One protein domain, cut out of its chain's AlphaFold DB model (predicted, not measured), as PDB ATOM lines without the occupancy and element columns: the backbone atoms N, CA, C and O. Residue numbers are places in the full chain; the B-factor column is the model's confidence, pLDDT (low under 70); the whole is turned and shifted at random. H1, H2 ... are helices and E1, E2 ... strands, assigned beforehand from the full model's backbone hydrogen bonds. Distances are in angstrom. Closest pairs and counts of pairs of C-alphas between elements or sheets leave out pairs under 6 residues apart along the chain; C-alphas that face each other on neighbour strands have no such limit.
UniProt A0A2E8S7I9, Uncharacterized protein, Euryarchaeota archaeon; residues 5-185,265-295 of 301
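AT A GLANCE: This is residues 5 to 185 and 265 to 295 of the 301 residues of an uncharacterized protein of Euryarchaeota archaeon (UniProt A0A2E8S7I9). A twisted sheet of six strands curls round H1 and has H2, H3 and H8 over one face, where H2, H3 and H4 make a three-helix bundle. The E5 and E6 hairpin reaches out to one end of the longest axis, crossed by H6; H5 and H7 lie far from the middle. The printed part has 212 residues, with eight named helices and six named strands: along the chain H1 comes first, then E1, H2 and E2, then the strands E3 to E6, then the helices H3 to H8; the class is mixed, helices and strands, and the sheet is branched, with E1 and E2, E1 and E3, and E3 and E5 as parallel neighbours and E4 and E5, and E5 and E6, as antiparallel ones. It is compact, with a radius of gyration of the C-alphas of 16.5 A and spans of 49 by 39 by 36 A.

IN THESE COORDINATES: H1, residues 8 to 26, begins at C-alpha 8 (23.554, 12.619, 31.189), spans 28.4 A and has a kink of 61 degrees near residue 15. E1 is 29 to 35, H2 38 to 54 (24.5 A), E2 57 to 63, E3 83 to 87 and E4 95 to 100. E5, 103 to 114, spans 32.3 A and bends by 53 degrees at residue 108; E6 is 121 to 126. H3 is 128 to 139, H4 144 to 158 (23.9 A), H5 161 to 164, H6 169 to 180 and H7 265 to 271. H8, 277 to 294, spans 25.5 A and ends at C-alpha 294 (9.915, -6.965, 12.640).

HOW THE PARTS SIT: E1 has parallel neighbours E2 (N 32 and O 59, 2.8 A) on one side and E3 (N 33 and O 85, 2.8 A) on the other side. E5 is parallel to E3 (N 104 and O 84, 2.8 A) and antiparallel to E4 (N 98 and O 105, 2.9 A) and E6 (N 113 and O 122, 2.8 A); E4, E5 and E6 form a meander, each strand the antiparallel neighbour of the one before. E1, H2, E2 is a strand-helix-strand unit, two parallel strands joined through a helix, with a right-handed crossover. H2, the hub, touches H3 (C-alphas of Gly 43 and Leu 129 closest, 5.4 A) at a shallow tilt of 12 degrees, the same way. H3 and H4 form a helical hairpin, closest at the C-alphas of Gly 130 and Met 153, 4.9 A. Every O i to N i+4 pair is within hydrogen-bond range in H2, H3, H6, H7 and H8; H1 has 10 of 15, H4 5 of 11 with 10 of 12 O i to N i+3 pairs, and H5 is too short for such a pair.

THE WHOLE: The C-alphas of Asn 79 and Glu 117 are the farthest apart, 50.0 A. Residues 186 to 264 are not printed, with 14.8 A between C-alphas 185 and 265. The link from E2 to E3 is long. Residues 5, 66 to 74 and 92 have pLDDT under 70.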
ATOM      1  N   LYS A   5      21.812   4.224  29.772       68.75
ATOM      2  CA  LYS A   5      21.671   4.701  31.160       68.75
ATOM      3  C   LYS A   5      22.786   5.594  31.718       68.75
ATOM      4  O   LYS A   5      22.604   6.175  32.780       68.75
ATOM      5  N   SER A   6      23.947   5.657  31.081       78.69
ATOM      6  CA  SER A   6      25.056   6.522  31.477       78.69
ATOM      7  C   SER A   6      25.027   7.882  30.806       78.69
ATOM      8  O   SER A   6      25.867   8.718  31.129       78.69
ATOM      9  N   LEU A   7      24.135   8.085  29.835       86.56
ATOM     10  CA  LEU A   7      23.986   9.386  29.216       86.56
ATOM     11  C   LEU A   7      23.348  10.338  30.227       86.56
ATOM     12  O   LEU A   7      22.304  10.056  30.820       86.56
ATOM     13  N   ASP A   8      23.999  11.477  30.396       88.94
ATOM     14  CA  ASP A   8      23.554  12.619  31.189       88.94
ATOM     15  C   ASP A   8      22.127  13.071  30.849       88.94
ATOM     16  O   ASP A   8      21.387  13.420  31.772       88.94
ATOM     17  N   VAL A   9      21.700  12.929  29.584       91.94
ATOM     18  CA  VAL A   9      20.315  13.171  29.131       91.94
ATOM     19  C   VAL A   9      19.257  12.467  29.983       91.94
ATOM     20  O   VAL A   9      18.127  12.945  30.052       91.94
ATOM     21  N   PHE A  10      19.590  11.339  30.625       92.69
ATOM     22  CA  PHE A  10      18.644  10.550  31.416       92.69
ATOM     23  C   PHE A  10      18.821  10.698  32.932       92.69
ATOM     24  O   PHE A  10      18.054  10.116  33.704       92.69
ATOM     25  N   SER A  11      19.820  11.462  33.377       89.50
ATOM     26  CA  SER A  11      20.211  11.557  34.790       89.50
ATOM     27  C   SER A  11      19.055  11.991  35.703       89.50
ATOM     28  O   SER A  11      18.845  11.395  36.769       89.50
ATOM     29  N   SER A  12      18.246  12.952  35.248       90.00
ATOM     30  CA  SER A  12      17.109  13.524  35.978       90.00
ATOM     31  C   SER A  12      15.938  12.555  36.190       90.00
ATOM     32  O   SER A  12      15.129  12.771  37.092       90.00
ATOM     33  N   PHE A  13      15.854  11.447  35.444       92.31
ATOM     34  CA  PHE A  13      14.739  10.493  35.550       92.31
ATOM     35  C   PHE A  13      14.986   9.351  36.534       92.31
ATOM     36  O   PHE A  13      14.135   8.477  36.668       92.31
ATOM     37  N   SER A  14      16.123   9.322  37.236       90.69
ATOM     38  CA  SER A  14      16.524   8.172  38.063       90.69
ATOM     39  C   SER A  14      15.460   7.739  39.083       90.69
ATOM     40  O   SER A  14      15.192   6.545  39.213       90.69
ATOM     41  N   MET A  15      14.826   8.692  39.776       92.94
ATOM     42  CA  MET A  15      13.776   8.404  40.762       92.94
ATOM     43  C   MET A  15      12.469   7.958  40.094       92.94
ATOM     44  O   MET A  15      11.917   6.920  40.453       92.94
ATOM     45  N   ALA A  16      12.003   8.710  39.093       94.31
ATOM     46  CA  ALA A  16      10.767   8.399  38.380       94.31
ATOM     47  C   ALA A  16      10.846   7.048  37.650       94.31
ATOM     48  O   ALA A  16       9.881   6.292  37.662       94.31
ATOM     49  N   LYS A  17      12.018   6.700  37.104       94.44
ATOM     50  CA  LYS A  17      12.314   5.377  36.547       94.44
ATOM     51  C   LYS A  17      12.089   4.270  37.573       94.44
ATOM     52  O   LYS A  17      11.414   3.299  37.261       94.44
ATOM     53  N   THR A  18      12.661   4.386  38.772       95.50
ATOM     54  CA  THR A  18      12.527   3.347  39.806       95.50
ATOM     55  C   THR A  18      11.063   3.139  40.186       95.50
ATOM     56  O   THR A  18      10.603   2.001  40.219       95.50
ATOM     57  N   ASN A  19      10.318   4.230  40.383       96.38
ATOM     58  CA  ASN A  19       8.889   4.169  40.699       96.38
ATOM     59  C   ASN A  19       8.075   3.560  39.546       96.38
ATOM     60  O   ASN A  19       7.198   2.734  39.783       96.38
ATOM     61  N   PHE A  20       8.387   3.929  38.300       97.12
ATOM     62  CA  PHE A  20       7.755   3.364  37.110       97.12
ATOM     63  C   PHE A  20       7.979   1.851  37.010       97.12
ATOM     64  O   PHE A  20       7.025   1.109  36.804       97.12
ATOM     65  N   ILE A  21       9.224   1.392  37.176       96.25
ATOM     66  CA  ILE A  21       9.564  -0.034  37.104       96.25
ATOM     67  C   ILE A  21       8.861  -0.804  38.224       96.25
ATOM     68  O   ILE A  21       8.305  -1.864  37.968       96.25
ATOM     69  N   GLN A  22       8.826  -0.269  39.447       96.06
ATOM     70  CA  GLN A  22       8.090  -0.906  40.540       96.06
ATOM     71  C   GLN A  22       6.601  -1.071  40.198       96.06
ATOM     72  O   GLN A  22       6.063  -2.171  40.304       96.06
ATOM     73  N   LEU A  23       5.955   0.000  39.730       96.44
ATOM     74  CA  LEU A  23       4.543  -0.022  39.347       96.44
ATOM     75  C   LEU A  23       4.276  -0.993  38.185       96.44
ATOM     76  O   LEU A  23       3.267  -1.699  38.178       96.44
ATOM     77  N   TRP A  24       5.193  -1.059  37.217       96.94
ATOM     78  CA  TRP A  24       5.150  -2.018  36.115       96.94
ATOM     79  C   TRP A  24       5.177  -3.470  36.612       96.94
ATOM     80  O   TRP A  24       4.376  -4.297  36.167       96.94
ATOM     81  N   GLU A  25       6.086  -3.793  37.534       95.75
ATOM     82  CA  GLU A  25       6.225  -5.148  38.074       95.75
ATOM     83  C   GLU A  25       4.984  -5.582  38.861       95.75
ATOM     84  O   GLU A  25       4.510  -6.703  38.672       95.75
ATOM     85  N   GLU A  26       4.411  -4.681  39.664       95.06
ATOM     86  CA  GLU A  26       3.214  -4.928  40.484       95.06
ATOM     87  C   GLU A  26       1.920  -5.075  39.659       95.06
ATOM     88  O   GLU A  26       0.938  -5.637  40.143       95.06
ATOM     89  N   SER A  27       1.907  -4.601  38.411       95.44
ATOM     90  CA  SER A  27       0.704  -4.568  37.574       95.44
ATOM     91  C   SER A  27       0.564  -5.806  36.693       95.44
ATOM     92  O   SER A  27       1.455  -6.113  35.906       95.44
ATOM     93  N   ASP A  28      -0.579  -6.491  36.741       92.44
ATOM     94  CA  ASP A  28      -0.869  -7.648  35.867       92.44
ATOM     95  C   ASP A  28      -1.502  -7.259  34.522       92.44
ATOM     96  O   ASP A  28      -1.441  -8.017  33.545       92.44
ATOM     97  N   TYR A  29      -2.130  -6.083  34.481       96.56
ATOM     98  CA  TYR A  29      -2.791  -5.517  33.312       96.56
ATOM     99  C   TYR A  29      -2.303  -4.091  33.062       96.56
ATOM    100  O   TYR A  29      -2.275  -3.278  33.988       96.56
ATOM    101  N   ILE A  30      -1.947  -3.802  31.808       98.00
ATOM    102  CA  ILE A  30      -1.400  -2.514  31.379       98.00
ATOM    103  C   ILE A  30      -2.204  -1.962  30.191       98.00
ATOM    104  O   ILE A  30      -2.274  -2.581  29.130       98.00
ATOM    105  N   GLU A  31      -2.793  -0.776  30.325       97.81
ATOM    106  CA  GLU A  31      -3.378  -0.040  29.202       97.81
ATOM    107  C   GLU A  31      -2.360   0.966  28.642       97.81
ATOM    108  O   GLU A  31      -1.904   1.872  29.333       97.81
ATOM    109  N   LEU A  32      -1.991   0.795  27.371       98.06
ATOM    110  CA  LEU A  32      -1.046   1.635  26.640       98.06
ATOM    111  C   LEU A  32      -1.808   2.627  25.764       98.06
ATOM    112  O   LEU A  32      -2.605   2.226  24.914       98.06
ATOM    113  N   ILE A  33      -1.548   3.918  25.940       96.56
ATOM    114  CA  ILE A  33      -2.290   4.999  25.292       96.56
ATOM    115  C   ILE A  33      -1.311   5.921  24.574       96.56
ATOM    116  O   ILE A  33      -0.406   6.479  25.188       96.56
ATOM    117  N   ALA A  34      -1.511   6.128  23.277       94.88
ATOM    118  CA  ALA A  34      -0.692   7.040  22.483       94.88
ATOM    119  C   ALA A  34      -1.527   7.739  21.406       94.88
ATOM    120  O   ALA A  34      -2.644   7.322  21.093       94.88
ATOM    121  N   SER A  35      -0.999   8.813  20.827       91.69
ATOM    122  CA  SER A  35      -1.572   9.408  19.620       91.69
ATOM    123  C   SER A  35      -1.343   8.512  18.400       91.69
ATOM    124  O   SER A  35      -0.345   7.800  18.301       91.69
ATOM    125  N   ALA A  36      -2.270   8.563  17.447       92.62
ATOM    126  CA  ALA A  36      -2.179   7.925  16.139       92.62
ATOM    127  C   ALA A  36      -1.250   8.732  15.217       92.62
ATOM    128  O   ALA A  36      -1.660   9.243  14.181       92.62
ATOM    129  N   ASP A  37       0.000   8.900  15.633       91.38
ATOM    130  CA  ASP A  37       1.079   9.478  14.839       91.38
ATOM    131  C   ASP A  37       2.339   8.610  14.962       91.38
ATOM    132  O   ASP A  37       2.409   7.697  15.790       91.38
ATOM    133  N   VAL A  38       3.344   8.884  14.132       92.50
ATOM    134  CA  VAL A  38       4.580   8.090  14.089       92.50
ATOM    135  C   VAL A  38       5.292   8.011  15.447       92.50
ATOM    136  O   VAL A  38       5.769   6.940  15.818       92.50
ATOM    137  N   ARG A  39       5.320   9.094  16.240       92.81
ATOM    138  CA  ARG A  39       5.967   9.098  17.564       92.81
ATOM    139  C   ARG A  39       5.192   8.225  18.546       92.81
ATOM    140  O   ARG A  39       5.793   7.417  19.257       92.81
ATOM    141  N   GLY A  40       3.866   8.349  18.541       94.06
ATOM    142  CA  GLY A  40       2.974   7.562  19.381       94.06
ATOM    143  C   GLY A  40       3.055   6.071  19.065       94.06
ATOM    144  O   GLY A  40       3.144   5.259  19.982       94.06
ATOM    145  N   VAL A  41       3.123   5.708  17.780       95.38
ATOM    146  CA  VAL A  41       3.300   4.318  17.334       95.38
ATOM    147  C   VAL A  41       4.616   3.727  17.822       95.38
ATOM    148  O   VAL A  41       4.607   2.643  18.403       95.38
ATOM    149  N   ILE A  42       5.744   4.420  17.633       95.38
ATOM    150  CA  ILE A  42       7.048   3.888  18.056       95.38
ATOM    151  C   ILE A  42       7.093   3.739  19.580       95.38
ATOM    152  O   ILE A  42       7.559   2.715  20.089       95.38
ATOM    153  N   GLY A  43       6.606   4.738  20.319       95.81
ATOM    154  CA  GLY A  43       6.589   4.693  21.778       95.81
ATOM    155  C   GLY A  43       5.707   3.558  22.301       95.81
ATOM    156  O   GLY A  43       6.143   2.774  23.144       95.81
ATOM    157  N   LEU A  44       4.498   3.412  21.752       97.00
ATOM    158  CA  LEU A  44       3.576   2.350  22.147       97.00
ATOM    159  C   LEU A  44       4.152   0.969  21.823       97.00
ATOM    160  O   LEU A  44       4.125   0.097  22.684       97.00
ATOM    161  N   ALA A  45       4.744   0.782  20.641       96.69
ATOM    162  CA  ALA A  45       5.353  -0.487  20.245       96.69
ATOM    163  C   ALA A  45       6.526  -0.904  21.156       96.69
ATOM    164  O   ALA A  45       6.695  -2.093  21.428       96.69
ATOM    165  N   ASN A  46       7.319   0.051  21.664       95.50
ATOM    166  CA  ASN A  46       8.367  -0.238  22.653       95.50
ATOM    167  C   ASN A  46       7.772  -0.807  23.953       95.50
ATOM    168  O   ASN A  46       8.250  -1.825  24.456       95.50
ATOM    169  N   LEU A  47       6.720  -0.179  24.488       97.56
ATOM    170  CA  LEU A  47       6.037  -0.656  25.697       97.56
ATOM    171  C   LEU A  47       5.280  -1.969  25.452       97.56
ATOM    172  O   LEU A  47       5.252  -2.838  26.319       97.56
ATOM    173  N   GLU A  48       4.696  -2.141  24.269       97.19
ATOM    174  CA  GLU A  48       4.004  -3.367  23.869       97.19
ATOM    175  C   GLU A  48       4.973  -4.554  23.820       97.19
ATOM    176  O   GLU A  48       4.689  -5.607  24.391       97.19
ATOM    177  N   LEU A  49       6.162  -4.375  23.236       95.25
ATOM    178  CA  LEU A  49       7.220  -5.386  23.296       95.25
ATOM    179  C   LEU A  49       7.618  -5.711  24.730       95.25
ATOM    180  O   LEU A  49       7.812  -6.884  25.044       95.25
ATOM    181  N   ALA A  50       7.691  -4.710  25.608       96.06
ATOM    182  CA  ALA A  50       7.978  -4.957  27.013       96.06
ATOM    183  C   ALA A  50       6.877  -5.782  27.697       96.06
ATOM    184  O   ALA A  50       7.185  -6.708  28.449       96.06
ATOM    185  N   CYS A  51       5.603  -5.508  27.394       97.12
ATOM    186  CA  CYS A  51       4.482  -6.316  27.881       97.12
ATOM    187  C   CYS A  51       4.608  -7.768  27.409       97.12
ATOM    188  O   CYS A  51       4.470  -8.688  28.212       97.12
ATOM    189  N   LEU A  52       4.913  -7.975  26.124       95.62
ATOM    190  CA  LEU A  52       5.077  -9.303  25.534       95.62
ATOM    191  C   LEU A  52       6.252 -10.072  26.151       95.62
ATOM    192  O   LEU A  52       6.086 -11.238  26.506       95.62
ATOM    193  N   SER A  53       7.412  -9.432  26.320       94.12
ATOM    194  CA  SER A  53       8.596 -10.051  26.930       94.12
ATOM    195  C   SER A  53       8.373 -10.432  28.397       94.12
ATOM    196  O   SER A  53       8.884 -11.457  28.840       94.12
ATOM    197  N   HIS A  54       7.584  -9.652  29.141       94.88
ATOM    198  CA  HIS A  54       7.230  -9.940  30.534       94.88
ATOM    199  C   HIS A  54       5.942 -10.767  30.705       94.88
ATOM    200  O   HIS A  54       5.563 -11.077  31.832       94.88
ATOM    201  N   GLY A  55       5.250 -11.128  29.619       95.38
ATOM    202  CA  GLY A  55       3.985 -11.869  29.683       95.38
ATOM    203  C   GLY A  55       2.831 -11.103  30.349       95.38
ATOM    204  O   GLY A  55       1.895 -11.726  30.853       95.38
ATOM    205  N   LYS A  56       2.885  -9.765  30.367       96.31
ATOM    206  CA  LYS A  56       1.847  -8.898  30.946       96.31
ATOM    207  C   LYS A  56       0.625  -8.848  30.027       96.31
ATOM    208  O   LYS A  56       0.760  -8.777  28.801       96.31
ATOM    209  N   LYS A  57      -0.584  -8.850  30.599       97.31
ATOM    210  CA  LYS A  57      -1.800  -8.578  29.818       97.31
ATOM    211  C   LYS A  57      -1.806  -7.099  29.472       97.31
ATOM    212  O   LYS A  57      -1.572  -6.271  30.346       97.31
ATOM    213  N   TYR A  58      -2.105  -6.760  28.227       97.44
ATOM    214  CA  TYR A  58      -2.149  -5.362  27.831       97.44
ATOM    215  C   TYR A  58      -3.289  -5.066  26.869       97.44
ATOM    216  O   TYR A  58      -3.829  -5.955  26.207       97.44
ATOM    217  N   LYS A  59      -3.634  -3.785  26.792       97.00
ATOM    218  CA  LYS A  59      -4.535  -3.221  25.794       97.00
ATOM    219  C   LYS A  59      -3.877  -1.989  25.200       97.00
ATOM    220  O   LYS A  59      -3.432  -1.119  25.937       97.00
ATOM    221  N   ARG A  60      -3.843  -1.902  23.874       95.81
ATOM    222  CA  ARG A  60      -3.391  -0.700  23.166       95.81
ATOM    223  C   ARG A  60      -4.568   0.181  22.771       95.81
ATOM    224  O   ARG A  60      -5.582  -0.318  22.282       95.81
ATOM    225  N   THR A  61      -4.397   1.487  22.918       94.81
ATOM    226  CA  THR A  61      -5.388   2.499  22.563       94.81
ATOM    227  C   THR A  61      -4.698   3.647  21.828       94.81
ATOM    228  O   THR A  61      -3.990   4.453  22.432       94.81
ATOM    229  N   PHE A  62      -4.947   3.763  20.522       93.69
ATOM    230  CA  PHE A  62      -4.570   4.948  19.753       93.69
ATOM    231  C   PHE A  62      -5.678   6.000  19.817       93.69
ATOM    232  O   PHE A  62      -6.854   5.696  19.609       93.69
ATOM    233  N   ARG A  63      -5.313   7.246  20.109       89.12
ATOM    234  CA  ARG A  63      -6.203   8.415  20.073       89.12
ATOM    235  C   ARG A  63      -5.893   9.270  18.841       89.12
ATOM    236  O   ARG A  63      -4.774   9.186  18.344       89.12
ATOM    237  N   PRO A  64      -6.831  10.103  18.358       82.12
ATOM    238  CA  PRO A  64      -6.532  11.104  17.336       82.12
ATOM    239  C   PRO A  64      -5.264  11.899  17.658       82.12
ATOM    240  O   PRO A  64      -4.952  12.141  18.830       82.12
ATOM    241  N   SER A  65      -4.515  12.284  16.625       71.38
ATOM    242  CA  SER A  65      -3.314  13.093  16.823       71.38
ATOM    243  C   SER A  65      -3.676  14.423  17.482       71.38
ATOM    244  O   SER A  65      -4.664  15.074  17.138       71.38
ATOM    245  N   SER A  66      -2.832  14.873  18.407       61.28
ATOM    246  CA  SER A  66      -2.961  16.165  19.085       61.28
ATOM    247  C   SER A  66      -2.906  17.368  18.136       61.28
ATOM    248  O   SER A  66      -3.288  18.459  18.550       61.28
ATOM    249  N   ARG A  67      -2.537  17.183  16.854       55.25
ATOM    250  CA  ARG A  67      -2.715  18.196  15.793       55.25
ATOM    251  C   ARG A  67      -4.180  18.642  15.634       55.25
ATOM    252  O   ARG A  67      -4.412  19.772  15.217       55.25
ATOM    253  N   HIS A  68      -5.141  17.789  15.998       50.00
ATOM    254  CA  HIS A  68      -6.580  18.021  15.823       50.00
ATOM    255  C   HIS A  68      -7.349  18.217  17.138       50.00
ATOM    256  O   HIS A  68      -8.555  18.459  17.116       50.00
ATOM    257  N   LEU A  69      -6.675  18.141  18.292       55.41
ATOM    258  CA  LEU A  69      -7.316  18.308  19.597       55.41
ATOM    259  C   LEU A  69      -7.272  19.783  20.040       55.41
ATOM    260  O   LEU A  69      -6.203  20.402  20.003       55.41
ATOM    261  N   PRO A  70      -8.400  20.364  20.494       53.97
ATOM    262  CA  PRO A  70      -8.401  21.662  21.161       53.97
ATOM    263  C   PRO A  70      -7.423  21.664  22.340       53.97
ATOM    264  O   PRO A  70      -7.323  20.669  23.058       53.97
ATOM    265  N   LYS A  71      -6.744  22.793  22.586       54.94
ATOM    266  CA  LYS A  71      -5.797  22.945  23.712       54.94
ATOM    267  C   LYS A  71      -6.414  22.623  25.083       54.94
ATOM    268  O   LYS A  71      -5.677  22.251  25.988       54.94
ATOM    269  N   ASP A  72      -7.740  22.712  25.190       53.66
ATOM    270  CA  ASP A  72      -8.509  22.507  26.422       53.66
ATOM    271  C   ASP A  72      -9.209  21.138  26.483       53.66
ATOM    272  O   ASP A  72     -10.048  20.907  27.353       53.66
ATOM    273  N   ALA A  73      -8.914  20.219  25.557       60.78
ATOM    274  CA  ALA A  73      -9.479  18.874  25.602       60.78
ATOM    275  C   ALA A  73      -8.960  18.134  26.847       60.78
ATOM    276  O   ALA A  73      -7.794  17.735  26.913       60.78
ATOM    277  N   SER A  74      -9.829  17.945  27.843       66.75
ATOM    278  CA  SER A  74      -9.504  17.182  29.045       66.75
ATOM    279  C   SER A  74      -9.290  15.715  28.686       66.75
ATOM    280  O   SER A  74     -10.144  15.075  28.069       66.75
ATOM    281  N   PHE A  75      -8.140  15.172  29.077       80.88
ATOM    282  CA  PHE A  75      -7.890  13.743  28.981       80.88
ATOM    283  C   PHE A  75      -8.486  13.042  30.200       80.88
ATOM    284  O   PHE A  75      -8.132  13.359  31.333       80.88
ATOM    285  N   GLU A  76      -9.360  12.073  29.954       85.19
ATOM    286  CA  GLU A  76      -9.898  11.202  30.992       85.19
ATOM    287  C   GLU A  76      -9.114   9.891  31.022       85.19
ATOM    288  O   GLU A  76      -8.976   9.204  30.001       85.19
ATOM    289  N   TRP A  77      -8.598   9.552  32.202       90.75
ATOM    290  CA  TRP A  77      -7.941   8.272  32.432       90.75
ATOM    291  C   TRP A  77      -8.947   7.120  32.320       90.75
ATOM    292  O   TRP A  77     -10.099   7.269  32.741       90.75
ATOM    293  N   PRO A  78      -8.539   5.960  31.775       89.25
ATOM    294  CA  PRO A  78      -9.348   4.754  31.848       89.25
ATOM    295  C   PRO A  78      -9.700   4.406  33.298       89.25
ATOM    296  O   PRO A  78      -8.891   4.567  34.207       89.25
ATOM    297  N   ASN A  79     -10.910   3.891  33.507       88.19
ATOM    298  CA  ASN A  79     -11.365   3.446  34.820       88.19
ATOM    299  C   ASN A  79     -11.164   1.929  34.962       88.19
ATOM    300  O   ASN A  79     -12.042   1.151  34.577       88.19
ATOM    301  N   HIS A  80      -9.996   1.513  35.453       89.81
ATOM    302  CA  HIS A  80      -9.690   0.126  35.814       89.81
ATOM    303  C   HIS A  80      -8.587   0.057  36.884       89.81
ATOM    304  O   HIS A  80      -7.808   0.991  37.046       89.81
ATOM    305  N   ASP A  81      -8.474  -1.084  37.567       86.44
ATOM    306  CA  ASP A  81      -7.514  -1.307  38.665       86.44
ATOM    307  C   ASP A  81      -6.097  -1.682  38.191       86.44
ATOM    308  O   ASP A  81      -5.371  -2.368  38.902       86.44
ATOM    309  N   GLY A  82      -5.711  -1.286  36.980       93.12
ATOM    310  CA  GLY A  82      -4.417  -1.640  36.385       93.12
ATOM    311  C   GLY A  82      -3.639  -0.404  35.956       93.12
ATOM    312  O   GLY A  82      -4.166   0.707  35.976       93.12
ATOM    313  N   LEU A  83      -2.412  -0.608  35.490       97.38
ATOM    314  CA  LEU A  83      -1.527   0.477  35.083       97.38
ATOM    315  C   LEU A  83      -1.960   1.080  33.745       97.38
ATOM    316  O   LEU A  83      -1.991   0.390  32.731       97.38
ATOM    317  N   SER A  84      -2.248   2.376  33.721       97.94
ATOM    318  CA  SER A  84      -2.442   3.144  32.490       97.94
ATOM    319  C   SER A  84      -1.187   3.947  32.174       97.94
ATOM    320  O   SER A  84      -0.753   4.766  32.980       97.94
ATOM    321  N   ILE A  85      -0.618   3.763  30.983       97.94
ATOM    322  CA  ILE A  85       0.551   4.508  30.508       97.94
ATOM    323  C   ILE A  85       0.151   5.320  29.287       97.94
ATOM    324  O   ILE A  85      -0.229   4.768  28.256       97.94
ATOM    325  N   ARG A  86       0.273   6.641  29.385       95.88
ATOM    326  CA  ARG A  86       0.015   7.579  28.298       95.88
ATOM    327  C   ARG A  86       1.319   8.173  27.786       95.88
ATOM    328  O   ARG A  86       2.064   8.778  28.548       95.88
ATOM    329  N   ILE A  87       1.550   8.074  26.482       95.12
ATOM    330  CA  ILE A  87       2.642   8.761  25.789       95.12
ATOM    331  C   ILE A  87       2.089  10.031  25.152       95.12
ATOM    332  O   ILE A  87       1.139   9.994  24.365       95.12
ATOM    333  N   VAL A  88       2.699  11.162  25.482       91.06
ATOM    334  CA  VAL A  88       2.330  12.475  24.961       91.06
ATOM    335  C   VAL A  88       3.426  12.945  24.012       91.06
ATOM    336  O   VAL A  88       4.574  13.141  24.401       91.06
ATOM    337  N   THR A  89       3.066  13.135  22.746       83.38
ATOM    338  CA  THR A  89       3.995  13.497  21.659       83.38
ATOM    339  C   THR A  89       3.954  14.991  21.311       83.38
ATOM    340  O   THR A  89       4.554  15.429  20.334       83.38
ATOM    341  N   GLY A  90       3.199  15.798  22.063       75.31
ATOM    342  CA  GLY A  90       3.031  17.230  21.807       75.31
ATOM    343  C   GLY A  90       4.222  18.089  22.246       75.31
ATOM    344  O   GLY A  90       5.054  17.674  23.043       75.31
ATOM    345  N   GLU A  91       4.259  19.334  21.764       72.50
ATOM    346  CA  GLU A  91       5.301  20.332  22.091       72.50
ATOM    347  C   GLU A  91       4.911  21.271  23.249       72.50
ATOM    348  O   GLU A  91       5.564  22.284  23.483       72.50
ATOM    349  N   SER A  92       3.792  21.006  23.925       68.25
ATOM    350  CA  SER A  92       3.190  21.929  24.896       68.25
ATOM    351  C   SER A  92       3.414  21.546  26.356       68.25
ATOM    352  O   SER A  92       3.036  22.325  27.227       68.25
ATOM    353  N   SER A  93       3.985  20.373  26.634       72.62
ATOM    354  CA  SER A  93       4.209  19.902  27.999       72.62
ATOM    355  C   SER A  93       5.591  19.281  28.165       72.62
ATOM    356  O   SER A  93       6.067  18.575  27.275       72.62
ATOM    357  N   PHE A  94       6.227  19.587  29.299       84.38
ATOM    358  CA  PHE A  94       7.632  19.274  29.576       84.38
ATOM    359  C   PHE A  94       7.846  18.630  30.956       84.38
ATOM    360  O   PHE A  94       8.840  18.914  31.623       84.38
ATOM    361  N   GLN A  95       6.885  17.830  31.428       87.56
ATOM    362  CA  GLN A  95       6.923  17.253  32.778       87.56
ATOM    363  C   GLN A  95       7.795  15.993  32.893       87.56
ATOM    364  O   GLN A  95       8.120  15.571  34.001       87.56
ATOM    365  N   GLY A  96       8.199  15.387  31.773       93.12
ATOM    366  CA  GLY A  96       8.909  14.115  31.789       93.12
ATOM    367  C   GLY A  96       8.002  12.959  32.196       93.12
ATOM    368  O   GLY A  96       7.105  12.589  31.448       93.12
ATOM    369  N   ILE A  97       8.257  12.356  33.358       96.06
ATOM    370  CA  ILE A  97       7.489  11.207  33.858       96.06
ATOM    371  C   ILE A  97       6.652  11.663  35.054       96.06
ATOM    372  O   ILE A  97       7.195  11.896  36.136       96.06
ATOM    373  N   SER A  98       5.337  11.723  34.870       94.50
ATOM    374  CA  SER A  98       4.371  12.043  35.924       94.50
ATOM    375  C   SER A  98       3.624  10.774  36.326       94.50
ATOM    376  O   SER A  98       3.032  10.112  35.474       94.50
ATOM    377  N   ILE A  99       3.663  10.419  37.613       95.12
ATOM    378  CA  ILE A  99       3.017   9.218  38.159       95.12
ATOM    379  C   ILE A  99       1.985   9.648  39.201       95.12
ATOM    380  O   ILE A  99       2.339  10.240  40.219       95.12
ATOM    381  N   GLU A 100       0.723   9.310  38.961       92.38
ATOM    382  CA  GLU A 100      -0.394   9.545  39.874       92.38
ATOM    383  C   GLU A 100      -1.169   8.237  40.071       92.38
ATOM    384  O   GLU A 100      -1.929   7.807  39.205       92.38
ATOM    385  N   HIS A 101      -0.996   7.593  41.228       89.69
ATOM    386  CA  HIS A 101      -1.549   6.259  41.506       89.69
ATOM    387  C   HIS A 101      -1.103   5.219  40.457       89.69
ATOM    388  O   HIS A 101       0.086   4.931  40.361       89.69
ATOM    389  N   GLN A 102      -2.043   4.659  39.685       93.50
ATOM    390  CA  GLN A 102      -1.788   3.701  38.603       93.50
ATOM    391  C   GLN A 102      -1.738   4.365  37.217       93.50
ATOM    392  O   GLN A 102      -1.764   3.678  36.201       93.50
ATOM    393  N   ASN A 103      -1.679   5.695  37.159       95.94
ATOM    394  CA  ASN A 103      -1.630   6.449  35.915       95.94
ATOM    395  C   ASN A 103      -0.242   7.053  35.721       95.94
ATOM    396  O   ASN A 103       0.268   7.764  36.588       95.94
ATOM    397  N   VAL A 104       0.358   6.793  34.564       97.00
ATOM    398  CA  VAL A 104       1.666   7.313  34.175       97.00
ATOM    399  C   VAL A 104       1.514   8.133  32.904       97.00
ATOM    400  O   VAL A 104       1.084   7.611  31.876       97.00
ATOM    401  N   SER A 105       1.907   9.403  32.949       95.50
ATOM    402  CA  SER A 105       2.098  10.242  31.762       95.50
ATOM    403  C   SER A 105       3.588  10.329  31.445       95.50
ATOM    404  O   SER A 105       4.393  10.633  32.327       95.50
ATOM    405  N   ILE A 106       3.955  10.051  30.195       96.44
ATOM    406  CA  ILE A 106       5.309  10.224  29.669       96.44
ATOM    407  C   ILE A 106       5.265  11.318  28.608       96.44
ATOM    408  O   ILE A 106       4.698  11.156  27.526       96.44
ATOM    409  N   GLU A 107       5.882  12.436  28.940       94.00
ATOM    410  CA  GLU A 107       5.930  13.673  28.181       94.00
ATOM    411  C   GLU A 107       7.384  14.027  27.896       94.00
ATOM    412  O   GLU A 107       8.300  13.495  28.523       94.00
ATOM    413  N   SER A 108       7.613  14.942  26.959       93.94
ATOM    414  CA  SER A 108       8.943  15.515  26.772       93.94
ATOM    415  C   SER A 108       9.432  16.167  28.074       93.94
ATOM    416  O   SER A 108       8.646  16.452  28.978       93.94
ATOM    417  N   SER A 109      10.732  16.408  28.206       93.94
ATOM    418  CA  SER A 109      11.297  17.002  29.424       93.94
ATOM    419  C   SER A 109      12.495  17.878  29.115       93.94
ATOM    420  O   SER A 109      13.292  17.541  28.241       93.94
ATOM    421  N   ASN A 110      12.654  18.970  29.861       93.75
ATOM    422  CA  ASN A 110      13.893  19.740  29.831       93.75
ATOM    423  C   ASN A 110      15.007  18.926  30.496       93.75
ATOM    424  O   ASN A 110      14.844  18.417  31.606       93.75
ATOM    425  N   VAL A 111      16.136  18.806  29.811       93.88
ATOM    426  CA  VAL A 111      17.298  18.052  30.276       93.88
ATOM    427  C   VAL A 111      18.573  18.841  30.014       93.88
ATOM    428  O   VAL A 111      18.620  19.744  29.174       93.88
ATOM    429  N   GLU A 112      19.610  18.472  30.749       91.38
ATOM    430  CA  GLU A 112      20.932  19.070  30.678       91.38
ATOM    431  C   GLU A 112      21.939  18.032  30.195       91.38
ATOM    432  O   GLU A 112      21.885  16.869  30.596       91.38
ATOM    433  N   VAL A 113      22.855  18.459  29.328       90.19
ATOM    434  CA  VAL A 113      23.938  17.621  28.813       90.19
ATOM    435  C   VAL A 113      25.266  18.352  28.848       90.19
ATOM    436  O   VAL A 113      25.341  19.576  28.728       90.19
ATOM    437  N   VAL A 114      26.332  17.580  28.978       87.38
ATOM    438  CA  VAL A 114      27.713  18.045  28.969       87.38
ATOM    439  C   VAL A 114      28.431  17.370  27.809       87.38
ATOM    440  O   VAL A 114      28.360  16.152  27.626       87.38
ATOM    441  N   PHE A 115      29.139  18.156  27.007       84.25
ATOM    442  CA  PHE A 115      30.048  17.636  25.988       84.25
ATOM    443  C   PHE A 115      31.469  17.699  26.530       84.25
ATOM    444  O   PHE A 115      31.848  18.708  27.114       84.25
ATOM    445  N   GLU A 116      32.258  16.643  26.330       79.25
ATOM    446  CA  GLU A 116      33.650  16.602  26.808       79.25
ATOM    447  C   GLU A 116      34.499  17.732  26.203       79.25
ATOM    448  O   GLU A 116      35.388  18.266  26.858       79.25
ATOM    449  N   GLU A 117      34.181  18.123  24.967       75.69
ATOM    450  CA  GLU A 117      34.906  19.134  24.191       75.69
ATOM    451  C   GLU A 117      34.342  20.559  24.342       75.69
ATOM    452  O   GLU A 117      34.867  21.495  23.741       75.69
ATOM    453  N   SER A 118      33.272  20.752  25.126       77.06
ATOM    454  CA  SER A 118      32.652  22.064  25.344       77.06
ATOM    455  C   SER A 118      32.765  22.488  26.798       77.06
ATOM    456  O   SER A 118      32.450  21.731  27.711       77.06
ATOM    457  N   GLU A 119      33.084  23.760  27.020       73.06
ATOM    458  CA  GLU A 119      32.873  24.376  28.327       73.06
ATOM    459  C   GLU A 119      31.368  24.620  28.535       73.06
ATOM    460  O   GLU A 119      30.705  25.206  27.677       73.06
ATOM    461  N   GLY A 120      30.821  24.162  29.665       80.56
ATOM    462  CA  GLY A 120      29.454  24.476  30.097       80.56
ATOM    463  C   GLY A 120      28.418  23.357  29.946       80.56
ATOM    464  O   GLY A 120      28.637  22.325  29.315       80.56
ATOM    465  N   ILE A 121      27.269  23.587  30.586       86.38
ATOM    466  CA  ILE A 121      26.086  22.726  30.530       86.38
ATOM    467  C   ILE A 121      25.185  23.233  29.405       86.38
ATOM    468  O   ILE A 121      24.852  24.418  29.353       86.38
ATOM    469  N   HIS A 122      24.776  22.330  28.523       89.56
ATOM    470  CA  HIS A 122      23.849  22.612  27.434       89.56
ATOM    471  C   HIS A 122      22.452  22.161  27.827       89.56
ATOM    472  O   HIS A 122      22.265  21.048  28.311       89.56
ATOM    473  N   GLN A 123      21.463  23.017  27.596       90.75
ATOM    474  CA  GLN A 123      20.063  22.708  27.856       90.75
ATOM    475  C   GLN A 123      19.352  22.334  26.563       90.75
ATOM    476  O   GLN A 123      19.573  22.931  25.509       90.75
ATOM    477  N   GLY A 124      18.461  21.361  26.659       91.75
ATOM    478  CA  GLY A 124      17.582  20.982  25.570       91.75
ATOM    479  C   GLY A 124      16.363  20.246  26.089       91.75
ATOM    480  O   GLY A 124      16.121  20.167  27.291       91.75
ATOM    481  N   VAL A 125      15.576  19.706  25.169       92.81
ATOM    482  CA  VAL A 125      14.371  18.957  25.515       92.81
ATOM    483  C   VAL A 125      14.496  17.553  24.962       92.81
ATOM    484  O   VAL A 125      14.641  17.390  23.754       92.81
ATOM    485  N   LEU A 126      14.399  16.554  25.829       94.50
ATOM    486  CA  LEU A 126      14.296  15.152  25.452       94.50
ATOM    487  C   LEU A 126      12.842  14.823  25.105       94.50
ATOM    488  O   LEU A 126      11.950  15.064  25.917       94.50
ATOM    489  N   ASP A 127      12.613  14.285  23.909       95.06
ATOM    490  CA  ASP A 127      11.298  13.817  23.464       95.06
ATOM    491  C   ASP A 127      10.808  12.632  24.315       95.06
ATOM    492  O   ASP A 127      11.603  11.804  24.782       95.06
ATOM    493  N   SER A 128       9.488  12.511  24.477       94.56
ATOM    494  CA  SER A 128       8.869  11.403  25.212       94.56
ATOM    495  C   SER A 128       9.285  10.031  24.680       94.56
ATOM    496  O   SER A 128       9.432   9.094  25.467       94.56
ATOM    497  N   LEU A 129       9.576   9.898  23.382       94.62
ATOM    498  CA  LEU A 129      10.081   8.651  22.817       94.62
ATOM    499  C   LEU A 129      11.468   8.271  23.355       94.62
ATOM    500  O   LEU A 129      11.733   7.088  23.588       94.62
ATOM    501  N   GLY A 130      12.343   9.252  23.580       94.94
ATOM    502  CA  GLY A 130      13.637   9.036  24.225       94.94
ATOM    503  C   GLY A 130      13.470   8.489  25.641       94.94
ATOM    504  O   GLY A 130      14.132   7.520  26.010       94.94
ATOM    505  N   ILE A 131      12.512   9.038  26.392       95.81
ATOM    506  CA  ILE A 131      12.189   8.596  27.755       95.81
ATOM    507  C   ILE A 131      11.589   7.184  27.753       95.81
ATOM    508  O   ILE A 131      12.060   6.326  28.497       95.81
ATOM    509  N   VAL A 132      10.608   6.901  26.890       96.75
ATOM    510  CA  VAL A 132      10.016   5.556  26.753       96.75
ATOM    511  C   VAL A 132      11.087   4.526  26.413       96.75
ATOM    512  O   VAL A 132      11.173   3.475  27.048       96.75
ATOM    513  N   THR A 133      11.936   4.837  25.432       94.94
ATOM    514  CA  THR A 133      13.004   3.932  25.004       94.94
ATOM    515  C   THR A 133      13.999   3.694  26.138       94.94
ATOM    516  O   THR A 133      14.433   2.563  26.346       94.94
ATOM    517  N   PHE A 134      14.343   4.723  26.916       95.12
ATOM    518  CA  PHE A 134      15.174   4.583  28.111       95.12
ATOM    519  C   PHE A 134      14.543   3.653  29.159       95.12
ATOM    520  O   PHE A 134      15.196   2.698  29.578       95.12
ATOM    521  N   LEU A 135      13.275   3.868  29.525       95.81
ATOM    522  CA  LEU A 135      12.568   3.035  30.506       95.81
ATOM    523  C   LEU A 135      12.520   1.564  30.076       95.81
ATOM    524  O   LEU A 135      12.857   0.673  30.854       95.81
ATOM    525  N   VAL A 136      12.162   1.302  28.817       95.44
ATOM    526  CA  VAL A 136      12.083  -0.065  28.282       95.44
ATOM    527  C   VAL A 136      13.455  -0.738  28.236       95.44
ATOM    528  O   VAL A 136      13.566  -1.922  28.546       95.44
ATOM    529  N   ASN A 137      14.522   0.000  27.923       92.44
ATOM    530  CA  ASN A 137      15.880  -0.543  27.958       92.44
ATOM    531  C   ASN A 137      16.379  -0.872  29.362       92.44
ATOM    532  O   ASN A 137      17.187  -1.786  29.508       92.44
ATOM    533  N   GLU A 138      15.925  -0.142  30.375       92.25
ATOM    534  CA  GLU A 138      16.260  -0.437  31.768       92.25
ATOM    535  C   GLU A 138      15.541  -1.697  32.260       92.25
ATOM    536  O   GLU A 138      16.132  -2.485  32.995       92.25
ATOM    537  N   MET A 139      14.308  -1.928  31.800       93.25
ATOM    538  CA  MET A 139      13.560  -3.157  32.083       93.25
ATOM    539  C   MET A 139      14.116  -4.370  31.320       93.25
ATOM    540  O   MET A 139      14.242  -5.456  31.877       93.25
ATOM    541  N   LEU A 140      14.470  -4.192  30.043       92.25
ATOM    542  CA  LEU A 140      14.828  -5.274  29.118       92.25
ATOM    543  C   LEU A 140      16.161  -5.010  28.385       92.25
ATOM    544  O   LEU A 140      16.208  -4.961  27.151       92.25
ATOM    545  N   PRO A 141      17.294  -4.881  29.103       88.06
ATOM    546  CA  PRO A 141      18.565  -4.452  28.512       88.06
ATOM    547  C   PRO A 141      19.160  -5.444  27.504       88.06
ATOM    548  O   PRO A 141      19.964  -5.040  26.657       88.06
ATOM    549  N   GLN A 142      18.788  -6.725  27.603       86.38
ATOM    550  CA  GLN A 142      19.315  -7.820  26.783       86.38
ATOM    551  C   GLN A 142      18.344  -8.308  25.701       86.38
ATOM    552  O   GLN A 142      18.719  -9.172  24.914       86.38
ATOM    553  N   GLU A 143      17.120  -7.771  25.636       88.50
ATOM    554  CA  GLU A 143      16.121  -8.197  24.650       88.50
ATOM    555  C   GLU A 143      16.540  -7.739  23.236       88.50
ATOM    556  O   GLU A 143      16.610  -6.529  22.976       88.50
ATOM    557  N   PRO A 144      16.830  -8.663  22.293       88.19
ATOM    558  CA  PRO A 144      17.349  -8.295  20.976       88.19
ATOM    559  C   PRO A 144      16.419  -7.384  20.171       88.19
ATOM    560  O   PRO A 144      16.905  -6.501  19.458       88.19
ATOM    561  N   LYS A 145      15.094  -7.562  20.287       87.75
ATOM    562  CA  LYS A 145      14.122  -6.699  19.595       87.75
ATOM    563  C   LYS A 145      14.142  -5.273  20.135       87.75
ATOM    564  O   LYS A 145      14.207  -4.329  19.353       87.75
ATOM    565  N   ILE A 146      14.185  -5.125  21.459       89.31
ATOM    566  CA  ILE A 146      14.327  -3.822  22.111       89.31
ATOM    567  C   ILE A 146      15.645  -3.169  21.696       89.31
ATOM    568  O   ILE A 146      15.651  -2.000  21.317       89.31
ATOM    569  N   LYS A 147      16.751  -3.930  21.656       88.44
ATOM    570  CA  LYS A 147      18.044  -3.428  21.165       88.44
ATOM    571  C   LYS A 147      17.961  -2.888  19.732       88.44
ATOM    572  O   LYS A 147      18.556  -1.849  19.456       88.44
ATOM    573  N   ARG A 148      17.219  -3.558  18.842       87.50
ATOM    574  CA  ARG A 148      17.004  -3.119  17.451       87.50
ATOM    575  C   ARG A 148      16.175  -1.839  17.352       87.50
ATOM    576  O   ARG A 148      16.434  -1.038  16.466       87.50
ATOM    577  N   MET A 149      15.222  -1.629  18.259       89.19
ATOM    578  CA  MET A 149      14.349  -0.451  18.248       89.19
ATOM    579  C   MET A 149      14.951   0.786  18.926       89.19
ATOM    580  O   MET A 149      14.446   1.883  18.705       89.19
ATOM    581  N   ARG A 150      16.052   0.654  19.685       90.75
ATOM    582  CA  ARG A 150      16.729   1.792  20.351       90.75
ATOM    583  C   ARG A 150      16.971   2.995  19.436       90.75
ATOM    584  O   ARG A 150      16.666   4.105  19.864       90.75
ATOM    585  N   PRO A 151      17.479   2.820  18.199       92.88
ATOM    586  CA  PRO A 151      17.761   3.950  17.322       92.88
ATOM    587  C   PRO A 151      16.533   4.776  16.947       92.88
ATOM    588  O   PRO A 151      16.668   5.951  16.613       92.88
ATOM    589  N   LEU A 152      15.333   4.196  17.042       92.81
ATOM    590  CA  LEU A 152      14.094   4.896  16.725       92.81
ATOM    591  C   LEU A 152      13.804   6.042  17.696       92.81
ATOM    592  O   LEU A 152      13.017   6.911  17.343       92.81
ATOM    593  N   MET A 153      14.477   6.132  18.853       93.69
ATOM    594  CA  MET A 153      14.379   7.320  19.711       93.69
ATOM    595  C   MET A 153      14.766   8.615  18.990       93.69
ATOM    596  O   MET A 153      14.199   9.672  19.266       93.69
ATOM    597  N   LEU A 154      15.674   8.520  18.011       95.25
ATOM    598  CA  LEU A 154      16.057   9.651  17.177       95.25
ATOM    599  C   LEU A 154      14.892  10.161  16.331       95.25
ATOM    600  O   LEU A 154      14.912  11.325  15.956       95.25
ATOM    601  N   ALA A 155      13.869   9.345  16.053       94.12
ATOM    602  CA  ALA A 155      12.695   9.797  15.317       94.12
ATOM    603  C   ALA A 155      11.883  10.829  16.095       94.12
ATOM    604  O   ALA A 155      11.472  11.838  15.528       94.12
ATOM    605  N   GLY A 156      11.695  10.597  17.396       92.56
ATOM    606  CA  GLY A 156      11.028  11.543  18.284       92.56
ATOM    607  C   GLY A 156      11.747  12.877  18.246       92.56
ATOM    608  O   GLY A 156      11.165  13.891  17.877       92.56
ATOM    609  N   GLN A 157      13.054  12.828  18.490       93.06
ATOM    610  CA  GLN A 157      13.905  14.005  18.530       93.06
ATOM    611  C   GLN A 157      14.025  14.717  17.170       93.06
ATOM    612  O   GLN A 157      13.981  15.944  17.118       93.06
ATOM    613  N   TRP A 158      14.086  13.968  16.064       93.69
ATOM    614  CA  TRP A 158      14.066  14.506  14.703       93.69
ATOM    615  C   TRP A 158      12.777  15.287  14.434       93.69
ATOM    616  O   TRP A 158      12.818  16.393  13.911       93.69
ATOM    617  N   LEU A 159      11.619  14.754  14.809       91.19
ATOM    618  CA  LEU A 159      10.325  15.384  14.526       91.19
ATOM    619  C   LEU A 159      10.019  16.599  15.415       91.19
ATOM    620  O   LEU A 159       9.004  17.266  15.207       91.19
ATOM    621  N   ARG A 160      10.880  16.911  16.390       87.81
ATOM    622  CA  ARG A 160      10.727  18.097  17.232       87.81
ATOM    623  C   ARG A 160      11.176  19.372  16.531       87.81
ATOM    624  O   ARG A 160      12.121  19.392  15.742       87.81
ATOM    625  N   LYS A 161      10.565  20.486  16.942       79.81
ATOM    626  CA  LYS A 161      10.943  21.839  16.495       79.81
ATOM    627  C   LYS A 161      12.348  22.262  16.918       79.81
ATOM    628  O   LYS A 161      12.899  23.186  16.337       79.81
ATOM    629  N   SER A 162      12.955  21.619  17.915       74.88
ATOM    630  CA  SER A 162      14.338  21.928  18.307       74.88
ATOM    631  C   SER A 162      15.330  21.695  17.163       74.88
ATOM    632  O   SER A 162      16.301  22.439  17.051       74.88
ATOM    633  N   MET A 163      15.029  20.773  16.244       80.50
ATOM    634  CA  MET A 163      15.796  20.579  15.012       80.50
ATOM    635  C   MET A 163      15.663  21.731  14.005       80.50
ATOM    636  O   MET A 163      16.454  21.813  13.072       80.50
ATOM    637  N   GLU A 164      14.705  22.645  14.177       75.06
ATOM    638  CA  GLU A 164      14.581  23.882  13.386       75.06
ATOM    639  C   GLU A 164      15.489  25.005  13.920       75.06
ATOM    640  O   GLU A 164      15.590  26.072  13.318       75.06
ATOM    641  N   SER A 165      16.181  24.777  15.038       80.12
ATOM    642  CA  SER A 165      17.220  25.679  15.531       80.12
ATOM    643  C   SER A 165      18.571  25.398  14.863       80.12
ATOM    644  O   SER A 165      18.737  24.433  14.114       80.12
ATOM    645  N   ASN A 166      19.572  26.237  15.138       78.38
ATOM    646  CA  ASN A 166      20.921  26.033  14.606       78.38
ATOM    647  C   ASN A 166      21.595  24.756  15.135       78.38
ATOM    648  O   ASN A 166      22.559  24.314  14.520       78.38
ATOM    649  N   TYR A 167      21.126  24.194  16.255       82.50
ATOM    650  CA  TYR A 167      21.756  23.061  16.929       82.50
ATOM    651  C   TYR A 167      20.821  22.456  17.995       82.50
ATOM    652  O   TYR A 167      20.267  23.192  18.810       82.50
ATOM    653  N   ASP A 168      20.691  21.123  18.029       90.38
ATOM    654  CA  ASP A 168      19.994  20.385  19.095       90.38
ATOM    655  C   ASP A 168      20.999  19.494  19.861       90.38
ATOM    656  O   ASP A 168      21.422  18.452  19.338       90.38
ATOM    657  N   PRO A 169      21.376  19.862  21.105       91.50
ATOM    658  CA  PRO A 169      22.349  19.101  21.886       91.50
ATOM    659  C   PRO A 169      21.875  17.689  22.212       91.50
ATOM    660  O   PRO A 169      22.685  16.769  22.311       91.50
ATOM    661  N   ILE A 170      20.566  17.500  22.370       93.81
ATOM    662  CA  ILE A 170      19.990  16.226  22.786       93.81
ATOM    663  C   ILE A 170      20.004  15.261  21.610       93.81
ATOM    664  O   ILE A 170      20.453  14.126  21.758       93.81
ATOM    665  N   TYR A 171      19.590  15.723  20.425       94.19
ATOM    666  CA  TYR A 171      19.681  14.923  19.204       94.19
ATOM    667  C   TYR A 171      21.119  14.471  18.947       94.19
ATOM    668  O   TYR A 171      21.357  13.284  18.723       94.19
ATOM    669  N   MET A 172      22.084  15.391  19.034       92.38
ATOM    670  CA  MET A 172      23.490  15.070  18.792       92.38
ATOM    671  C   MET A 172      24.039  14.081  19.814       92.38
ATOM    672  O   MET A 172      24.611  13.071  19.418       92.38
ATOM    673  N   LYS A 173      23.782  14.298  21.109       93.12
ATOM    674  CA  LYS A 173      24.231  13.390  22.170       93.12
ATOM    675  C   LYS A 173      23.676  11.975  21.988       93.12
ATOM    676  O   LYS A 173      24.422  11.006  22.114       93.12
ATOM    677  N   LEU A 174      22.385  11.846  21.667       94.69
ATOM    678  CA  LEU A 174      21.752  10.549  21.414       94.69
ATOM    679  C   LEU A 174      22.294   9.890  20.142       94.69
ATOM    680  O   LEU A 174      22.592   8.697  20.153       94.69
ATOM    681  N   ARG A 175      22.430  10.650  19.050       94.88
ATOM    682  CA  ARG A 175      22.956  10.154  17.772       94.88
ATOM    683  C   ARG A 175      24.376   9.630  17.944       94.88
ATOM    684  O   ARG A 175      24.649   8.508  17.533       94.88
ATOM    685  N   ASP A 176      25.251  10.424  18.549       93.19
ATOM    686  CA  ASP A 176      26.664  10.080  18.702       93.19
ATOM    687  C   ASP A 176      26.816   8.855  19.608       93.19
ATOM    688  O   ASP A 176      27.472   7.894  19.221       93.19
ATOM    689  N   ALA A 177      26.071   8.788  20.716       92.44
ATOM    690  CA  ALA A 177      26.051   7.599  21.568       92.44
ATOM    691  C   ALA A 177      25.581   6.332  20.826       92.44
ATOM    692  O   ALA A 177      26.169   5.262  20.978       92.44
ATOM    693  N   LEU A 178      24.531   6.431  20.004       93.50
ATOM    694  CA  LEU A 178      24.044   5.304  19.202       93.50
ATOM    695  C   LEU A 178      25.031   4.901  18.097       93.50
ATOM    696  O   LEU A 178      25.099   3.721  17.740       93.50
ATOM    697  N   HIS A 179      25.759   5.865  17.531       94.38
ATOM    698  CA  HIS A 179      26.785   5.614  16.525       94.38
ATOM    699  C   HIS A 179      27.981   4.885  17.135       94.38
ATOM    700  O   HIS A 179      28.392   3.849  16.612       94.38
ATOM    701  N   ASP A 180      28.461   5.375  18.276       91.56
ATOM    702  CA  ASP A 180      29.562   4.785  19.029       91.56
ATOM    703  C   ASP A 180      29.218   3.358  19.485       91.56
ATOM    704  O   ASP A 180      30.037   2.445  19.368       91.56
ATOM    705  N   ASP A 181      27.970   3.118  19.905       88.56
ATOM    706  CA  ASP A 181      27.458   1.782  20.244       88.56
ATOM    707  C   ASP A 181      27.279   0.852  19.019       88.56
ATOM    708  O   ASP A 181      26.884  -0.313  19.163       88.56
ATOM    709  N   GLY A 182      27.543   1.340  17.802       91.00
ATOM    710  CA  GLY A 182      27.398   0.594  16.551       91.00
ATOM    711  C   GLY A 182      25.946   0.274  16.189       91.00
ATOM    712  O   GLY A 182      25.688  -0.622  15.383       91.00
ATOM    713  N   LEU A 183      24.986   0.977  16.797       91.75
ATOM    714  CA  LEU A 183      23.558   0.798  16.545       91.75
ATOM    715  C   LEU A 183      23.075   1.594  15.335       91.75
ATOM    716  O   LEU A 183      22.014   1.274  14.807       91.75
ATOM    717  N   ILE A 184      23.840   2.593  14.889       95.00
ATOM    718  CA  ILE A 184      23.593   3.349  13.656       95.00
ATOM    719  C   ILE A 184      24.893   3.614  12.900       95.00
ATOM    720  O   ILE A 184      25.983   3.649  13.474       95.00
ATOM    721  N   ARG A 185      24.775   3.870  11.598       95.12
ATOM    722  CA  ARG A 185      25.855   4.456  10.794       95.12
ATOM    723  C   ARG A 185      25.509   5.897  10.454       95.12
ATOM    724  O   ARG A 185      24.341   6.203  10.224       95.12
ATOM    725  N   LEU A 265      12.961   8.098   5.750       90.38
ATOM    726  CA  LEU A 265      11.998   7.157   6.315       90.38
ATOM    727  C   LEU A 265      10.820   7.881   6.976       90.38
ATOM    728  O   LEU A 265       9.667   7.586   6.672       90.38
ATOM    729  N   LEU A 266      11.107   8.845   7.855       91.94
ATOM    730  CA  LEU A 266      10.065   9.600   8.549       91.94
ATOM    731  C   LEU A 266       9.271  10.478   7.599       91.94
ATOM    732  O   LEU A 266       8.051  10.511   7.713       91.94
ATOM    733  N   TRP A 267       9.938  11.122   6.641       89.94
ATOM    734  CA  TRP A 267       9.256  11.915   5.626       89.94
ATOM    735  C   TRP A 267       8.233  11.068   4.861       89.94
ATOM    736  O   TRP A 267       7.065  11.439   4.807       89.94
ATOM    737  N   ARG A 268       8.625   9.887   4.358       89.81
ATOM    738  CA  ARG A 268       7.710   8.961   3.661       89.81
ATOM    739  C   ARG A 268       6.528   8.556   4.527       89.81
ATOM    740  O   ARG A 268       5.388   8.571   4.070       89.81
ATOM    741  N   ILE A 269       6.807   8.194   5.778       90.38
ATOM    742  CA  ILE A 269       5.777   7.790   6.733       90.38
ATOM    743  C   ILE A 269       4.789   8.937   6.954       90.38
ATOM    744  O   ILE A 269       3.589   8.715   6.824       90.38
ATOM    745  N   GLU A 270       5.275  10.155   7.213       88.25
ATOM    746  CA  GLU A 270       4.424  11.331   7.413       88.25
ATOM    747  C   GLU A 270       3.609  11.688   6.161       88.25
ATOM    748  O   GLU A 270       2.438  12.031   6.299       88.25
ATOM    749  N   GLN A 271       4.175  11.569   4.953       87.50
ATOM    750  CA  GLN A 271       3.440  11.814   3.701       87.50
ATOM    751  C   GLN A 271       2.331  10.784   3.450       87.50
ATOM    752  O   GLN A 271       1.286  11.121   2.901       87.50
ATOM    753  N   SER A 272       2.552   9.528   3.848       88.31
ATOM    754  CA  SER A 272       1.571   8.442   3.705       88.31
ATOM    755  C   SER A 272       0.558   8.362   4.853       88.31
ATOM    756  O   SER A 272      -0.312   7.489   4.843       88.31
ATOM    757  N   TRP A 273       0.679   9.227   5.866       90.62
ATOM    758  CA  TRP A 273      -0.149   9.131   7.062       90.62
ATOM    759  C   TRP A 273      -1.581   9.605   6.772       90.62
ATOM    760  O   TRP A 273      -1.755  10.723   6.279       90.62
ATOM    761  N   PRO A 274      -2.621   8.811   7.088       90.88
ATOM    762  CA  PRO A 274      -3.996   9.220   6.823       90.88
ATOM    763  C   PRO A 274      -4.397  10.475   7.602       90.88
ATOM    764  O   PRO A 274      -4.012  10.654   8.762       90.88
ATOM    765  N   LEU A 275      -5.206  11.322   6.962       85.81
ATOM    766  CA  LEU A 275      -5.732  12.552   7.560       85.81
ATOM    767  C   LEU A 275      -6.990  12.303   8.402       85.81
ATOM    768  O   LEU A 275      -7.208  13.003   9.384       85.81
ATOM    769  N   GLU A 276      -7.806  11.319   8.021       87.94
ATOM    770  CA  GLU A 276      -9.034  10.967   8.736       87.94
ATOM    771  C   GLU A 276      -8.719  10.183  10.016       87.94
ATOM    772  O   GLU A 276      -7.928   9.236  10.006       87.94
ATOM    773  N   ASP A 277      -9.369  10.543  11.126       86.56
ATOM    774  CA  ASP A 277      -9.054  10.008  12.456       86.56
ATOM    775  C   ASP A 277      -9.179   8.478  12.542       86.56
ATOM    776  O   ASP A 277      -8.379   7.819  13.210       86.56
ATOM    777  N   ASP A 278     -10.193   7.895  11.903       87.81
ATOM    778  CA  ASP A 278     -10.450   6.450  11.942       87.81
ATOM    779  C   ASP A 278      -9.408   5.673  11.131       87.81
ATOM    780  O   ASP A 278      -8.860   4.672  11.606       87.81
ATOM    781  N   GLU A 279      -9.078   6.175   9.940       89.88
ATOM    782  CA  GLU A 279      -8.042   5.609   9.077       89.88
ATOM    783  C   GLU A 279      -6.659   5.745   9.715       89.88
ATOM    784  O   GLU A 279      -5.874   4.798   9.698       89.88
ATOM    785  N   SER A 280      -6.383   6.883  10.356       91.00
ATOM    786  CA  SER A 280      -5.139   7.146  11.078       91.00
ATOM    787  C   SER A 280      -4.950   6.178  12.247       91.00
ATOM    788  O   SER A 280      -3.875   5.598  12.406       91.00
ATOM    789  N   ARG A 281      -6.006   5.897  13.028       92.50
ATOM    790  CA  ARG A 281      -5.948   4.890  14.108       92.50
ATOM    791  C   ARG A 281      -5.707   3.478  13.578       92.50
ATOM    792  O   ARG A 281      -4.909   2.741  14.161       92.50
ATOM    793  N   LEU A 282      -6.372   3.093  12.488       92.38
ATOM    794  CA  LEU A 282      -6.166   1.787  11.857       92.38
ATOM    795  C   LEU A 282      -4.742   1.656  11.290       92.38
ATOM    796  O   LEU A 282      -4.082   0.631  11.492       92.38
ATOM    797  N   HIS A 283      -4.246   2.705  10.636       92.56
ATOM    798  CA  HIS A 283      -2.882   2.777  10.123       92.56
ATOM    799  C   HIS A 283      -1.861   2.671  11.261       92.56
ATOM    800  O   HIS A 283      -0.959   1.839  11.194       92.56
ATOM    801  N   ALA A 284      -2.044   3.434  12.343       93.88
ATOM    802  CA  ALA A 284      -1.190   3.396  13.526       93.88
ATOM    803  C   ALA A 284      -1.134   1.995  14.154       93.88
ATOM    804  O   ALA A 284      -0.052   1.491  14.451       93.88
ATOM    805  N   SER A 285      -2.287   1.328  14.283       94.06
ATOM    806  CA  SER A 285      -2.355  -0.059  14.752       94.06
ATOM    807  C   SER A 285      -1.579  -1.016  13.845       94.06
ATOM    808  O   SER A 285      -0.846  -1.866  14.343       94.06
ATOM    809  N   THR A 286      -1.709  -0.868  12.526       93.56
ATOM    810  CA  THR A 286      -1.016  -1.720  11.546       93.56
ATOM    811  C   THR A 286       0.500  -1.509  11.590       93.56
ATOM    812  O   THR A 286       1.267  -2.471  11.559       93.56
ATOM    813  N   GLN A 287       0.945  -0.255  11.705       93.19
ATOM    814  CA  GLN A 287       2.361   0.086  11.857       93.19
ATOM    815  C   GLN A 287       2.933  -0.450  13.174       93.19
ATOM    816  O   GLN A 287       4.028  -1.009  13.175       93.19
ATOM    817  N   ALA A 288       2.183  -0.357  14.278       95.00
ATOM    818  CA  ALA A 288       2.587  -0.931  15.559       95.00
ATOM    819  C   ALA A 288       2.758  -2.456  15.471       95.00
ATOM    820  O   ALA A 288       3.793  -2.971  15.890       95.00
ATOM    821  N   ASP A 289       1.812  -3.170  14.848       94.50
ATOM    822  CA  ASP A 289       1.911  -4.622  14.628       94.50
ATOM    823  C   ASP A 289       3.167  -4.997  13.830       94.50
ATOM    824  O   ASP A 289       3.900  -5.926  14.187       94.50
ATOM    825  N   MET A 290       3.443  -4.258  12.752       91.50
ATOM    826  CA  MET A 290       4.636  -4.473  11.934       91.50
ATOM    827  C   MET A 290       5.915  -4.202  12.720       91.50
ATOM    828  O   MET A 290       6.845  -5.013  12.663       91.50
ATOM    829  N   LEU A 291       5.947  -3.122  13.498       91.94
ATOM    830  CA  LEU A 291       7.098  -2.732  14.301       91.94
ATOM    831  C   LEU A 291       7.376  -3.745  15.423       91.94
ATOM    832  O   LEU A 291       8.510  -4.182  15.583       91.94
ATOM    833  N   VAL A 292       6.350  -4.221  16.132       92.88
ATOM    834  CA  VAL A 292       6.475  -5.272  17.162       92.88
ATOM    835  C   VAL A 292       6.940  -6.608  16.555       92.88
ATOM    836  O   VAL A 292       7.726  -7.363  17.150       92.88
ATOM    837  N   LYS A 293       6.485  -6.921  15.336       90.31
ATOM    838  CA  LYS A 293       6.844  -8.158  14.635       90.31
ATOM    839  C   LYS A 293       8.276  -8.138  14.096       90.31
ATOM    840  O   LYS A 293       8.992  -9.124  14.270       90.31
ATOM    841  N   THR A 294       8.674  -7.052  13.438       86.44
ATOM    842  CA  THR A 294       9.915  -6.965  12.640       86.44
ATOM    843  C   THR A 294      11.033  -6.173  13.331       86.44
ATOM    844  O   THR A 294      12.217  -6.457  13.124       86.44
ATOM    845  N   GLY A 295      10.668  -5.233  14.204       84.62
ATOM    846  CA  GLY A 295      11.563  -4.225  14.769       84.62
ATOM    847  C   GLY A 295      11.892  -3.086  13.800       84.62
ATOM    848  O   GLY A 295      12.830  -2.341  14.065       84.62
TER     849      GLY A 295